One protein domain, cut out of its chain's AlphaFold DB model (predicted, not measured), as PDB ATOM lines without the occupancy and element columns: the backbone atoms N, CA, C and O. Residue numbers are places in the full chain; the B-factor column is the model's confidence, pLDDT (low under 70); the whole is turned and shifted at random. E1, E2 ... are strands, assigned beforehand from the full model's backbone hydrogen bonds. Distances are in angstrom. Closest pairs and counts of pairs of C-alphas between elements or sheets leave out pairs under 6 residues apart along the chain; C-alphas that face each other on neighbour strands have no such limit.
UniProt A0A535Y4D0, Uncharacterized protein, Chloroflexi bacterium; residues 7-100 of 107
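This is residues 7 to 100 of the 107 residues of an uncharacterized protein of Chloroflexi bacterium (UniProt A0A535Y4D0). This is an elongated strand sandwich with a fork at one end: the long two-strand hairpin E1 E2 lies over one half of the four-strand sheet E3 E4 E5 E6, whose long strands E4, E5 and E6 bend sharply. Beyond the bends, the other half of that sheet, with short E3 at its edge, turns away from the hairpin, and the stretch 34 to 48 leads the chain from one sheet to the other. The 94 printed residues hold no named helix and six named strands, E1 to E6 in order, of class all strand; both sheets are antiparallel. The whole is only just compact, close to loose, with a radius of gyration of the C-alphas of 14.8 A, and spans 47 by 27 by 18 A.

Begin with E1, residues 10 to 20, and E2, residues 23 to 33, an antiparallel hairpin at 168 degrees; look for N 14 and O 29 at 2.9 A. Next come E3, residues 49 to 52, E4, residues 58 to 69, E5, residues 72 to 84, and E6, residues 87 to 99, which form a meander, each strand the antiparallel neighbour of the one before. Within hydrogen-bond range are N 51 and O 59 of hairpin E3 and E4, 2.8 A, N 65 and O 76 of hairpin E4 and E5, 2.9 A, and N 75 and O 96 of hairpin E5 and E6, 2.8 A. E3 and E6 are the edge strands of this twisted sheet. E4 bends by 72 degrees at residue 61, E5 by 73 degrees at 79 and E6 by 79 degrees at 91. The two sheets form a sandwich, two sheets face to face, their strands at 22 degrees. Its closest C-alphas include Gly 28 of E2 and Ala 77 of E5, 5.0 A, and Ala 15 of E1 and Ser 94 of E6, 5.3 A. E3 is apart from E1, E2 and E6.

Find C-alpha 10 at (358.020, 419.935, 495.480), where E1 begins its 31.6 A; E2 returns over 33.7 A. E3 measures 9.9 A, E4 29.5 A and E5 32.8 A. E6 runs 32.5 A to C-alpha 99 at (340.728, 393.792, 489.779).

The C-alphas farthest apart, those of Ala 21 and Leu 55, are 47.8 A from each other. The printed part has no cut. The link from E2 to E3, 15 residues, is long, and in it residues 36 to 37 pair antiparallel with 40 to 41; the other links are tight. The mean pLDDT of the printed part is 96.4, and no printed residue is under 70.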
ATOM      1  N   THR A   7     365.439 421.080 488.514       97.25
ATOM      2  CA  THR A   7     365.119 421.428 489.901       97.25
ATOM      3  C   THR A   7     363.625 421.623 490.068       97.25
ATOM      4  O   THR A   7     362.964 422.153 489.181       97.25
ATOM      5  N   ALA A   8     363.108 421.235 491.227       97.25
ATOM      6  CA  ALA A   8     361.734 421.467 491.646       97.25
ATOM      7  C   ALA A   8     361.715 421.641 493.167       97.25
ATOM      8  O   ALA A   8     362.542 421.056 493.869       97.25
ATOM      9  N   THR A   9     360.790 422.445 493.684       97.50
ATOM     10  CA  THR A   9     360.658 422.679 495.132       97.50
ATOM     11  C   THR A   9     359.769 421.640 495.802       97.50
ATOM     12  O   THR A   9     359.938 421.356 496.983       97.50
ATOM     13  N   ALA A  10     358.824 421.070 495.055       96.69
ATOM     14  CA  ALA A  10     358.020 419.935 495.480       96.69
ATOM     15  C   ALA A  10     357.718 419.046 494.275       96.69
ATOM     16  O   ALA A  10     357.472 419.546 493.174       96.69
ATOM     17  N   VAL A  11     357.738 417.736 494.504       98.00
ATOM     18  CA  VAL A  11     357.468 416.723 493.488       98.00
ATOM     19  C   VAL A  11     356.585 415.655 494.117       98.00
ATOM     20  O   VAL A  11     356.960 415.047 495.118       98.00
ATOM     21  N   GLN A  12     355.414 415.433 493.535       98.38
ATOM     22  CA  GLN A  12     354.482 414.392 493.946       98.38
ATOM     23  C   GLN A  12     353.898 413.719 492.709       98.38
ATOM     24  O   GLN A  12     353.593 414.383 491.720       98.38
ATOM     25  N   SER A  13     353.694 412.410 492.791       98.56
ATOM     26  CA  SER A  13     352.846 411.655 491.873       98.56
ATOM     27  C   SER A  13     351.674 411.039 492.627       98.56
ATOM     28  O   SER A  13     351.717 410.886 493.848       98.56
ATOM     29  N   GLN A  14     350.619 410.715 491.891       98.44
ATOM     30  CA  GLN A  14     349.468 409.979 492.387       98.44
ATOM     31  C   GLN A  14     348.978 409.043 491.288       98.44
ATOM     32  O   GLN A  14     348.832 409.453 490.138       98.44
ATOM     33  N   ALA A  15     348.711 407.799 491.660       98.62
ATOM     34  CA  ALA A  15     348.020 406.826 490.832       98.62
ATOM     35  C   ALA A  15     346.768 406.368 491.585       98.62
ATOM     36  O   ALA A  15     346.821 406.142 492.796       98.62
ATOM     37  N   GLU A  16     345.648 406.260 490.883       98.31
ATOM     38  CA  GLU A  16     344.381 405.774 491.418       98.31
ATOM     39  C   GLU A  16     343.894 404.606 490.565       98.31
ATOM     40  O   GLU A  16     343.908 404.666 489.334       98.31
ATOM     41  N   ALA A  17     343.424 403.560 491.236       97.81
ATOM     42  CA  ALA A  17     342.718 402.448 490.630       97.81
ATOM     43  C   ALA A  17     341.489 402.140 491.492       97.81
ATOM     44  O   ALA A  17     341.600 401.913 492.696       97.81
ATOM     45  N   ARG A  18     340.297 402.180 490.893       96.50
ATOM     46  CA  ARG A  18     339.030 401.932 491.593       96.50
ATOM     47  C   ARG A  18     338.044 401.166 490.727       96.50
ATOM     48  O   ARG A  18     338.110 401.210 489.503       96.50
ATOM     49  N   CYS A  19     337.074 400.520 491.364       95.81
ATOM     50  CA  CYS A  19     335.964 399.889 490.662       95.81
ATOM     51  C   CYS A  19     334.770 400.835 490.560       95.81
ATOM     52  O   CYS A  19     334.279 401.342 491.568       95.81
ATOM     53  N   GLN A  20     334.256 401.018 489.348       94.00
ATOM     54  CA  GLN A  20     333.007 401.722 489.084       94.00
ATOM     55  C   GLN A  20     332.092 400.804 488.277       94.00
ATOM     56  O   GLN A  20     332.440 400.381 487.179       94.00
ATOM     57  N   ALA A  21     330.933 400.452 488.843       89.44
ATOM     58  CA  ALA A  21     329.982 399.512 488.237       89.44
ATOM     59  C   ALA A  21     330.622 398.171 487.794       89.44
ATOM     60  O   ALA A  21     330.311 397.636 486.733       89.44
ATOM     61  N   GLY A  22     331.546 397.634 488.602       87.88
ATOM     62  CA  GLY A  22     332.246 396.377 488.305       87.88
ATOM     63  C   GLY A  22     333.265 396.474 487.164       87.88
ATOM     64  O   GLY A  22     333.708 395.443 486.665       87.88
ATOM     65  N   GLN A  23     333.619 397.685 486.724       93.44
ATOM     66  CA  GLN A  23     334.673 397.941 485.745       93.44
ATOM     67  C   GLN A  23     335.813 398.745 486.382       93.44
ATOM     68  O   GLN A  23     335.545 399.642 487.190       93.44
ATOM     69  N   PRO A  24     337.076 398.447 486.036       96.38
ATOM     70  CA  PRO A  24     338.212 399.205 486.531       96.38
ATOM     71  C   PRO A  24     338.196 400.618 485.940       96.38
ATOM     72  O   PRO A  24     337.935 400.814 484.754       96.38
ATOM     73  N   GLN A  25     338.467 401.608 486.778       97.38
ATOM     74  CA  GLN A  25     338.741 402.990 486.408       97.38
ATOM     75  C   GLN A  25     340.092 403.353 487.001       97.38
ATOM     76  O   GLN A  25     340.317 403.168 488.197       97.38
ATOM     77  N   VAL A  26     340.981 403.856 486.156       98.06
ATOM     78  CA  VAL A  26     342.360 404.153 486.524       98.06
ATOM     79  C   VAL A  26     342.715 405.572 486.114       98.06
ATOM     80  O   VAL A  26     342.273 406.052 485.068       98.06
ATOM     81  N   SER A  27     343.501 406.255 486.932       97.62
ATOM     82  CA  SER A  27     343.980 407.600 486.638       97.62
ATOM     83  C   SER A  27     345.374 407.817 487.217       97.62
ATOM     84  O   SER A  27     345.770 407.186 488.195       97.62
ATOM     85  N   GLY A  28     346.120 408.718 486.586       97.56
ATOM     86  CA  GLY A  28     347.410 409.182 487.067       97.56
ATOM     87  C   GLY A  28     347.415 410.702 487.144       97.56
ATOM     88  O   GLY A  28     346.696 411.387 486.415       97.56
ATOM     89  N   SER A  29     348.234 411.254 488.026       97.69
ATOM     90  CA  SER A  29     348.532 412.682 488.050       97.69
ATOM     91  C   SER A  29     349.863 412.951 488.741       97.69
ATOM     92  O   SER A  29     350.461 412.081 489.380       97.69
ATOM     93  N   SER A  30     350.342 414.182 488.614       97.88
ATOM     94  CA  SER A  30     351.476 414.673 489.380       97.88
ATOM     95  C   SER A  30     351.295 416.144 489.714       97.88
ATOM     96  O   SER A  30     350.588 416.881 489.026       97.88
ATOM     97  N   GLN A  31     351.947 416.556 490.794       96.88
ATOM     98  CA  GLN A  31     352.039 417.942 491.218       96.88
ATOM     99  C   GLN A  31     353.518 418.298 491.295       96.88
ATOM    100  O   GLN A  31     354.280 417.690 492.051       96.88
ATOM    101  N   LEU A  32     353.926 419.272 490.485       97.19
ATOM    102  CA  LEU A  32     355.286 419.793 490.467       97.19
ATOM    103  C   LEU A  32     355.243 421.290 490.748       97.19
ATOM    104  O   LEU A  32     354.623 422.050 490.005       97.19
ATOM    105  N   ALA A  33     355.913 421.710 491.817       96.88
ATOM    106  CA  ALA A  33     356.063 423.117 492.155       96.88
ATOM    107  C   ALA A  33     357.470 423.593 491.783       96.88
ATOM    108  O   ALA A  33     358.459 422.915 492.070       96.88
ATOM    109  N   GLY A  34     357.550 424.764 491.147       97.12
ATOM    110  CA  GLY A  34     358.825 425.402 490.815       97.12
ATOM    111  C   GLY A  34     359.715 424.576 489.880       97.12
ATOM    112  O   GLY A  34     360.932 424.611 490.042       97.12
ATOM    113  N   LEU A  35     359.131 423.813 488.945       98.00
ATOM    114  CA  LEU A  35     359.905 423.025 487.985       98.00
ATOM    115  C   LEU A  35     360.679 423.946 487.036       98.00
ATOM    116  O   LEU A  35     360.095 424.717 486.273       98.00
ATOM    117  N   VAL A  36     361.999 423.807 487.054       97.81
ATOM    118  CA  VAL A  36     362.929 424.512 486.176       97.81
ATOM    119  C   VAL A  36     363.860 423.494 485.532       97.81
ATOM    120  O   VAL A  36     364.463 422.670 486.221       97.81
ATOM    121  N   ILE A  37     363.996 423.569 484.209       96.38
ATOM    122  CA  ILE A  37     364.928 422.755 483.428       96.38
ATOM    123  C   ILE A  37     365.874 423.699 482.689       96.38
ATOM    124  O   ILE A  37     365.428 424.557 481.930       96.38
ATOM    125  N   ASN A  38     367.180 423.579 482.937       93.50
ATOM    126  CA  ASN A  38     368.220 424.452 482.375       93.50
ATOM    127  C   ASN A  38     367.920 425.958 482.517       93.50
ATOM    128  O   ASN A  38     368.161 426.748 481.608       93.50
ATOM    129  N   GLY A  39     367.381 426.363 483.668       94.56
ATOM    130  CA  GLY A  39     367.043 427.763 483.955       94.56
ATOM    131  C   GLY A  39     365.710 428.239 483.367       94.56
ATOM    132  O   GLY A  39     365.294 429.357 483.658       94.56
ATOM    133  N   GLN A  40     365.009 427.403 482.598       95.75
ATOM    134  CA  GLN A  40     363.688 427.714 482.064       95.75
ATOM    135  C   GLN A  40     362.588 427.079 482.920       95.75
ATOM    136  O   GLN A  40     362.590 425.872 483.158       95.75
ATOM    137  N   SER A  41     361.632 427.898 483.367       97.56
ATOM    138  CA  SER A  41     360.426 427.409 484.042       97.56
ATOM    139  C   SER A  41     359.572 426.593 483.074       97.56
ATOM    140  O   SER A  41     359.331 427.021 481.942       97.56
ATOM    141  N   ILE A  42     359.112 425.427 483.522       97.12
ATOM    142  CA  ILE A  42     358.295 424.519 482.718       97.12
ATOM    143  C   ILE A  42     356.861 424.540 483.236       97.12
ATOM    144  O   ILE A  42     356.583 424.150 484.369       97.12
ATOM    145  N   ALA A  43     355.934 424.960 482.376       94.75
ATOM    146  CA  ALA A  43     354.507 424.843 482.633       94.75
ATOM    147  C   ALA A  43     354.016 423.449 482.214       94.75
ATOM    148  O   ALA A  43     354.103 423.077 481.043       94.75
ATOM    149  N   VAL A  44     353.482 422.681 483.164       93.69
ATOM    150  CA  VAL A  44     352.942 421.338 482.908       93.69
ATOM    151  C   VAL A  44     351.540 421.464 482.310       93.69
ATOM    152  O   VAL A  44     350.546 421.503 483.028       93.69
ATOM    153  N   ALA A  45     351.461 421.586 480.983       90.94
ATOM    154  CA  ALA A  45     350.201 421.829 480.275       90.94
ATOM    155  C   ALA A  45     349.350 420.565 480.053       90.94
ATOM    156  O   ALA A  45     348.139 420.665 479.867       90.94
ATOM    157  N   ALA A  46     349.975 419.384 480.047       95.06
ATOM    158  CA  ALA A  46     349.320 418.105 479.794       95.06
ATOM    159  C   ALA A  46     350.107 416.941 480.430       95.06
ATOM    160  O   ALA A  46     351.295 417.101 480.733       95.06
ATOM    161  N   PRO A  47     349.476 415.768 480.628       97.25
ATOM    162  CA  PRO A  47     350.183 414.519 480.903       97.25
ATOM    163  C   PRO A  47     351.189 414.170 479.806       97.25
ATOM    164  O   PRO A  47     350.971 414.492 478.638       97.25
ATOM    165  N   ASN A  48     352.246 413.449 480.176       97.94
ATOM    166  CA  ASN A  48     353.297 412.977 479.276       97.94
ATOM    167  C   ASN A  48     353.976 414.114 478.489       97.94
ATOM    168  O   ASN A  48     354.306 413.959 477.312       97.94
ATOM    169  N   LEU A  49     354.179 415.275 479.125       98.06
ATOM    170  CA  LEU A  49     354.883 416.393 478.504       98.06
ATOM    171  C   LEU A  49     356.364 416.045 478.356       98.06
ATOM    172  O   LEU A  49     357.088 415.943 479.344       98.06
ATOM    173  N   THR A  50     356.828 415.927 477.118       97.75
ATOM    174  CA  THR A  50     358.228 415.629 476.820       97.75
ATOM    175  C   THR A  50     359.034 416.905 476.602       97.75
ATOM    176  O   THR A  50     358.729 417.703 475.715       97.75
ATOM    177  N   VAL A  51     360.110 417.068 477.368       96.81
ATOM    178  CA  VAL A  51     361.128 418.106 477.186       96.81
ATOM    179  C   VAL A  51     362.401 417.447 476.660       96.81
ATOM    180  O   VAL A  51     363.061 416.683 477.368       96.81
ATOM    181  N   ALA A  52     362.742 417.736 475.405       95.56
ATOM    182  CA  ALA A  52     363.986 417.281 474.793       95.56
ATOM    183  C   ALA A  52     365.138 418.225 475.156       95.56
ATOM    184  O   ALA A  52     365.007 419.448 475.077       95.56
ATOM    185  N   LEU A  53     366.276 417.651 475.530       93.38
ATOM    186  CA  LEU A  53     367.487 418.362 475.919       93.38
ATOM    187  C   LEU A  53     368.664 417.929 475.027       93.38
ATOM    188  O   LEU A  53     368.582 416.917 474.322       93.38
ATOM    189  N   PRO A  54     369.779 418.684 475.020       91.06
ATOM    190  CA  PRO A  54     370.970 418.297 474.274       91.06
ATOM    191  C   PRO A  54     371.459 416.884 474.615       91.06
ATOM    192  O   PRO A  54     371.201 416.363 475.700       91.06
ATOM    193  N   LEU A  55     372.217 416.288 473.690       89.62
ATOM    194  CA  LEU A  55     372.818 414.951 473.835       89.62
ATOM    195  C   LEU A  55     371.799 413.799 473.936       89.62
ATOM    196  O   LEU A  55     372.129 412.727 474.435       89.62
ATOM    197  N   GLY A  56     370.571 414.010 473.454       89.81
ATOM    198  CA  GLY A  56     369.522 412.985 473.461       89.81
ATOM    199  C   GLY A  56     368.911 412.740 474.841       89.81
ATOM    200  O   GLY A  56     368.240 411.729 475.038       89.81
ATOM    201  N   ILE A  57     369.139 413.645 475.797       94.50
ATOM    202  CA  ILE A  57     368.512 413.578 477.114       94.50
ATOM    203  C   ILE A  57     367.043 413.969 476.968       94.50
ATOM    204  O   ILE A  57     366.713 414.971 476.335       94.50
ATOM    205  N   THR A  58     366.161 413.186 477.572       96.88
ATOM    206  CA  THR A  58     364.718 413.420 477.540       96.88
ATOM    207  C   THR A  58     364.181 413.481 478.956       96.88
ATOM    208  O   THR A  58     364.570 412.673 479.794       96.88
ATOM    209  N   VAL A  59     363.289 414.430 479.228       97.62
ATOM    210  CA  VAL A  59     362.541 414.510 480.485       97.62
ATOM    211  C   VAL A  59     361.062 414.418 480.156       97.62
ATOM    212  O   VAL A  59     360.523 415.308 479.502       97.62
ATOM    213  N   VAL A  60     360.399 413.359 480.604       98.38
ATOM    214  CA  VAL A  60     358.942 413.244 480.560       98.38
ATOM    215  C   VAL A  60     358.392 413.722 481.898       98.38
ATOM    216  O   VAL A  60     358.704 413.171 482.954       98.38
ATOM    217  N   VAL A  61     357.603 414.789 481.852       98.44
ATOM    218  CA  VAL A  61     356.954 415.407 483.007       98.44
ATOM    219  C   VAL A  61     355.509 414.933 483.070       98.44
ATOM    220  O   VAL A  61     354.822 414.900 482.046       98.44
ATOM    221  N   ASN A  62     355.040 414.601 484.276       98.19
ATOM    222  CA  ASN A  62     353.705 414.044 484.492       98.19
ATOM    223  C   ASN A  62     353.453 412.819 483.598       98.19
ATOM    224  O   ASN A  62     352.452 412.764 482.882       98.19
ATOM    225  N   GLU A  63     354.394 411.874 483.580       98.69
ATOM    226  CA  GLU A  63     354.249 410.637 482.818       98.69
ATOM    227  C   GLU A  63     353.115 409.802 483.423       98.69
ATOM    228  O   GLU A  63     353.107 409.536 484.625       98.69
ATOM    229  N   GLN A  64     352.165 409.385 482.593       98.12
ATOM    230  CA  GLN A  64     351.024 408.568 482.986       98.12
ATOM    231  C   GLN A  64     350.917 407.374 482.048       98.12
ATOM    232  O   GLN A  64     350.688 407.530 480.845       98.12
ATOM    233  N   LYS A  65     351.062 406.182 482.620       97.81
ATOM    234  CA  LYS A  65     350.915 404.893 481.949       97.81
ATOM    235  C   LYS A  65     349.759 404.164 482.609       97.81
ATOM    236  O   LYS A  65     349.925 403.594 483.681       97.81
ATOM    237  N   SER A  66     348.593 404.219 481.980       96.62
ATOM    238  CA  SER A  66     347.384 403.570 482.485       96.62
ATOM    239  C   SER A  66     346.886 402.545 481.484       96.62
ATOM    240  O   SER A  66     346.880 402.803 480.278       96.62
ATOM    241  N   SER A  67     346.453 401.394 481.979       97.00
ATOM    242  CA  SER A  67     345.907 400.323 481.156       97.00
ATOM    243  C   SER A  67     344.717 399.666 481.858       97.00
ATOM    244  O   SER A  67     344.622 399.640 483.085       97.00
ATOM    245  N   THR A  68     343.771 399.158 481.072       96.38
ATOM    246  CA  THR A  68     342.648 398.352 481.568       96.38
ATOM    247  C   THR A  68     342.459 397.149 480.659       96.38
ATOM    248  O   THR A  68     342.424 397.304 479.438       96.38
ATOM    249  N   SER A  69     342.301 395.964 481.240       94.81
ATOM    250  CA  SER A  69     342.059 394.710 480.531       94.81
ATOM    251  C   SER A  69     341.065 393.847 481.307       94.81
ATOM    252  O   SER A  69     341.326 393.401 482.426       94.81
ATOM    253  N   GLY A  70     339.896 393.608 480.710       92.25
ATOM    254  CA  GLY A  70     338.816 392.859 481.348       92.25
ATOM    255  C   GLY A  70     338.357 393.514 482.654       92.25
ATOM    256  O   GLY A  70     337.882 394.644 482.658       92.25
ATOM    257  N   ALA A  71     338.474 392.776 483.756       94.00
ATOM    258  CA  ALA A  71     338.147 393.260 485.095       94.00
ATOM    259  C   ALA A  71     339.307 394.004 485.777       94.00
ATOM    260  O   ALA A  71     339.105 394.554 486.855       94.00
ATOM    261  N   SER A  72     340.501 394.013 485.181       96.25
ATOM    262  CA  SER A  72     341.701 394.573 485.798       96.25
ATOM    263  C   SER A  72     342.095 395.909 485.187       96.25
ATOM    264  O   SER A  72     341.905 396.140 483.992       96.25
ATOM    265  N   GLY A  73     342.676 396.785 485.992       97.69
ATOM    266  CA  GLY A  73     343.316 398.004 485.525       97.69
ATOM    267  C   GLY A  73     344.517 398.353 486.382       97.69
ATOM    268  O   GLY A  73     344.556 398.019 487.560       97.69
ATOM    269  N   GLU A  74     345.475 399.036 485.780       98.31
ATOM    270  CA  GLU A  74     346.652 399.575 486.450       98.31
ATOM    271  C   GLU A  74     346.918 401.010 485.985       98.31
ATOM    272  O   GLU A  74     346.572 401.415 484.870       98.31
ATOM    273  N   SER A  75     347.555 401.787 486.848       98.38
ATOM    274  CA  SER A  75     348.126 403.080 486.521       98.38
ATOM    275  C   SER A  75     349.472 403.237 487.199       98.38
ATOM    276  O   SER A  75     349.622 402.984 488.391       98.38
ATOM    277  N   THR A  76     350.447 403.702 486.432       98.69
ATOM    278  CA  THR A  76     351.709 404.222 486.941       98.69
ATOM    279  C   THR A  76     351.802 405.695 486.577       98.69
ATOM    280  O   THR A  76     351.679 406.059 485.404       98.69
ATOM    281  N   ALA A  77     352.049 406.536 487.575       98.62
ATOM    282  CA  ALA A  77     352.292 407.957 487.402       98.62
ATOM    283  C   ALA A  77     353.692 408.313 487.907       98.62
ATOM    284  O   ALA A  77     354.010 408.107 489.081       98.62
ATOM    285  N   ASN A  78     354.513 408.890 487.032       98.69
ATOM    286  CA  ASN A  78     355.821 409.429 487.384       98.69
ATOM    287  C   ASN A  78     355.789 410.947 487.242       98.69
ATOM    288  O   ASN A  78     355.417 411.476 486.194       98.69
ATOM    289  N   ALA A  79     356.191 411.671 488.284       98.44
ATOM    290  CA  ALA A  79     356.226 413.127 488.197       98.44
ATOM    291  C   ALA A  79     357.329 413.597 487.235       98.44
ATOM    292  O   ALA A  79     357.083 414.472 486.403       98.44
ATOM    293  N   LEU A  80     358.515 412.984 487.318       98.38
ATOM    294  CA  LEU A  80     359.616 413.161 486.371       98.38
ATOM    295  C   LEU A  80     360.185 411.797 485.979       98.38
ATOM    296  O   LEU A  80     360.523 410.994 486.850       98.38
ATOM    297  N   HIS A  81     360.354 411.568 484.682       98.31
ATOM    298  CA  HIS A  81     361.090 410.438 484.128       98.31
ATOM    299  C   HIS A  81     362.166 410.972 483.177       98.31
ATOM    300  O   HIS A  81     361.862 411.552 482.138       98.31
ATOM    301  N   VAL A  82     363.432 410.835 483.566       97.56
ATOM    302  CA  VAL A  82     364.590 411.317 482.811       97.56
ATOM    303  C   VAL A  82     365.286 410.138 482.153       97.56
ATOM    304  O   VAL A  82     365.706 409.216 482.845       97.56
ATOM    305  N   THR A  83     365.482 410.205 480.843       97.19
ATOM    306  CA  THR A  83     366.292 409.249 480.087       97.19
ATOM    307  C   THR A  83     367.542 409.954 479.582       97.19
ATOM    308  O   THR A  83     367.453 410.963 478.882       97.19
ATOM    309  N   ALA A  84     368.719 409.438 479.922       93.88
ATOM    310  CA  ALA A  84     370.002 410.001 479.521       93.88
ATOM    311  C   ALA A  84     371.012 408.883 479.262       93.88
ATOM    312  O   ALA A  84     371.350 408.135 480.172       93.88
ATOM    313  N   LEU A  85     371.525 408.781 478.030       90.50
ATOM    314  CA  LEU A  85     372.591 407.828 477.672       90.50
ATOM    315  C   LEU A  85     372.268 406.365 478.055       90.50
ATOM    316  O   LEU A  85     373.145 405.621 478.482       90.50
ATOM    317  N   GLY A  86     370.999 405.962 477.925       90.69
ATOM    318  CA  GLY A  86     370.524 404.622 478.295       90.69
ATOM    319  C   GLY A  86     370.267 404.415 479.793       90.69
ATOM    320  O   GLY A  86     369.922 403.311 480.198       90.69
ATOM    321  N   ILE A  87     370.420 405.458 480.611       94.12
ATOM    322  CA  ILE A  87     370.063 405.462 482.030       94.12
ATOM    323  C   ILE A  87     368.685 406.097 482.185       94.12
ATOM    324  O   ILE A  87     368.414 407.144 481.592       94.12
ATOM    325  N   GLU A  88     367.846 405.492 483.020       96.19
ATOM    326  CA  GLU A  88     366.549 406.033 483.416       96.19
ATOM    327  C   GLU A  88     366.575 406.450 484.888       96.19
ATOM    328  O   GLU A  88     367.034 405.712 485.760       96.19
ATOM    329  N   VAL A  89     366.079 407.654 485.167       96.62
ATOM    330  CA  VAL A  89     365.894 408.181 486.518       96.62
ATOM    331  C   VAL A  89     364.446 408.608 486.665       96.62
ATOM    332  O   VAL A  89     363.975 409.501 485.963       96.62
ATOM    333  N   VAL A  90     363.747 407.992 487.611       98.25
ATOM    334  CA  VAL A  90     362.361 408.319 487.938       98.25
ATOM    335  C   VAL A  90     362.315 408.990 489.306       98.25
ATOM    336  O   VAL A  90     362.855 408.469 490.280       98.25
ATOM    337  N   VAL A  91     361.657 410.146 489.384       98.00
ATOM    338  CA  VAL A  91     361.445 410.887 490.633       98.00
ATOM    339  C   VAL A  91     359.952 410.976 490.912       98.00
ATOM    340  O   VAL A  91     359.186 411.438 490.066       98.00
ATOM    341  N   ALA A  92     359.573 410.552 492.123       98.25
ATOM    342  CA  ALA A  92     358.197 410.367 492.577       98.25
ATOM    343  C   ALA A  92     357.392 409.469 491.624       98.25
ATOM    344  O   ALA A  92     356.761 409.931 490.673       98.25
ATOM    345  N   SER A  93     357.387 408.171 491.923       98.56
ATOM    346  CA  SER A  93     356.596 407.165 491.217       98.56
ATOM    347  C   SER A  93     355.474 406.668 492.116       98.56
ATOM    348  O   SER A  93     355.710 406.356 493.283       98.56
ATOM    349  N   SER A  94     354.266 406.620 491.572       98.75
ATOM    350  CA  SER A  94     353.105 406.014 492.211       98.75
ATOM    351  C   SER A  94     352.548 404.957 491.278       98.75
ATOM    352  O   SER A  94     352.422 405.197 490.078       98.75
ATOM    353  N   HIS A  95     352.197 403.811 491.841       98.56
ATOM    354  CA  HIS A  95     351.551 402.724 491.127       98.56
ATOM    355  C   HIS A  95     350.273 402.339 491.864       98.56
ATOM    356  O   HIS A  95     350.259 402.304 493.097       98.56
ATOM    357  N   ALA A  96     349.214 402.076 491.110       98.44
ATOM    358  CA  ALA A  96     347.965 401.549 491.624       98.44
ATOM    359  C   ALA A  96     347.395 400.549 490.625       98.44
ATOM    360  O   ALA A  96     347.329 400.830 489.431       98.44
ATOM    361  N   ASP A  97     346.924 399.421 491.127       97.88
ATOM    362  CA  ASP A  97     346.263 398.388 490.350       97.88
ATOM    363  C   ASP A  97     344.983 397.927 491.048       97.88
ATOM    364  O   ASP A  97     344.786 398.122 492.251       97.88
ATOM    365  N   ILE A  98     344.058 397.378 490.266       96.94
ATOM    366  CA  ILE A  98     342.820 396.808 490.779       96.94
ATOM    367  C   ILE A  98     342.294 395.705 489.871       96.94
ATOM    368  O   ILE A  98     342.412 395.779 488.650       96.94
ATOM    369  N   THR A  99     341.617 394.728 490.470       96.31
ATOM    370  CA  THR A  99     340.728 393.792 489.779       96.31
ATOM    371  C   THR A  99     339.327 393.920 490.364       96.31
ATOM    372  O   THR A  99     339.139 393.832 491.575       96.31
ATOM    373  N   CYS A 100     338.337 394.143 489.505       93.88
ATOM    374  CA  CYS A 100     336.953 394.352 489.896       93.88
ATOM    375  C   CYS A 100     336.133 393.069 489.795       93.88
ATOM    376  O   CYS A 100     335.916 392.530 488.709       93.88
TER     377      CYS A 100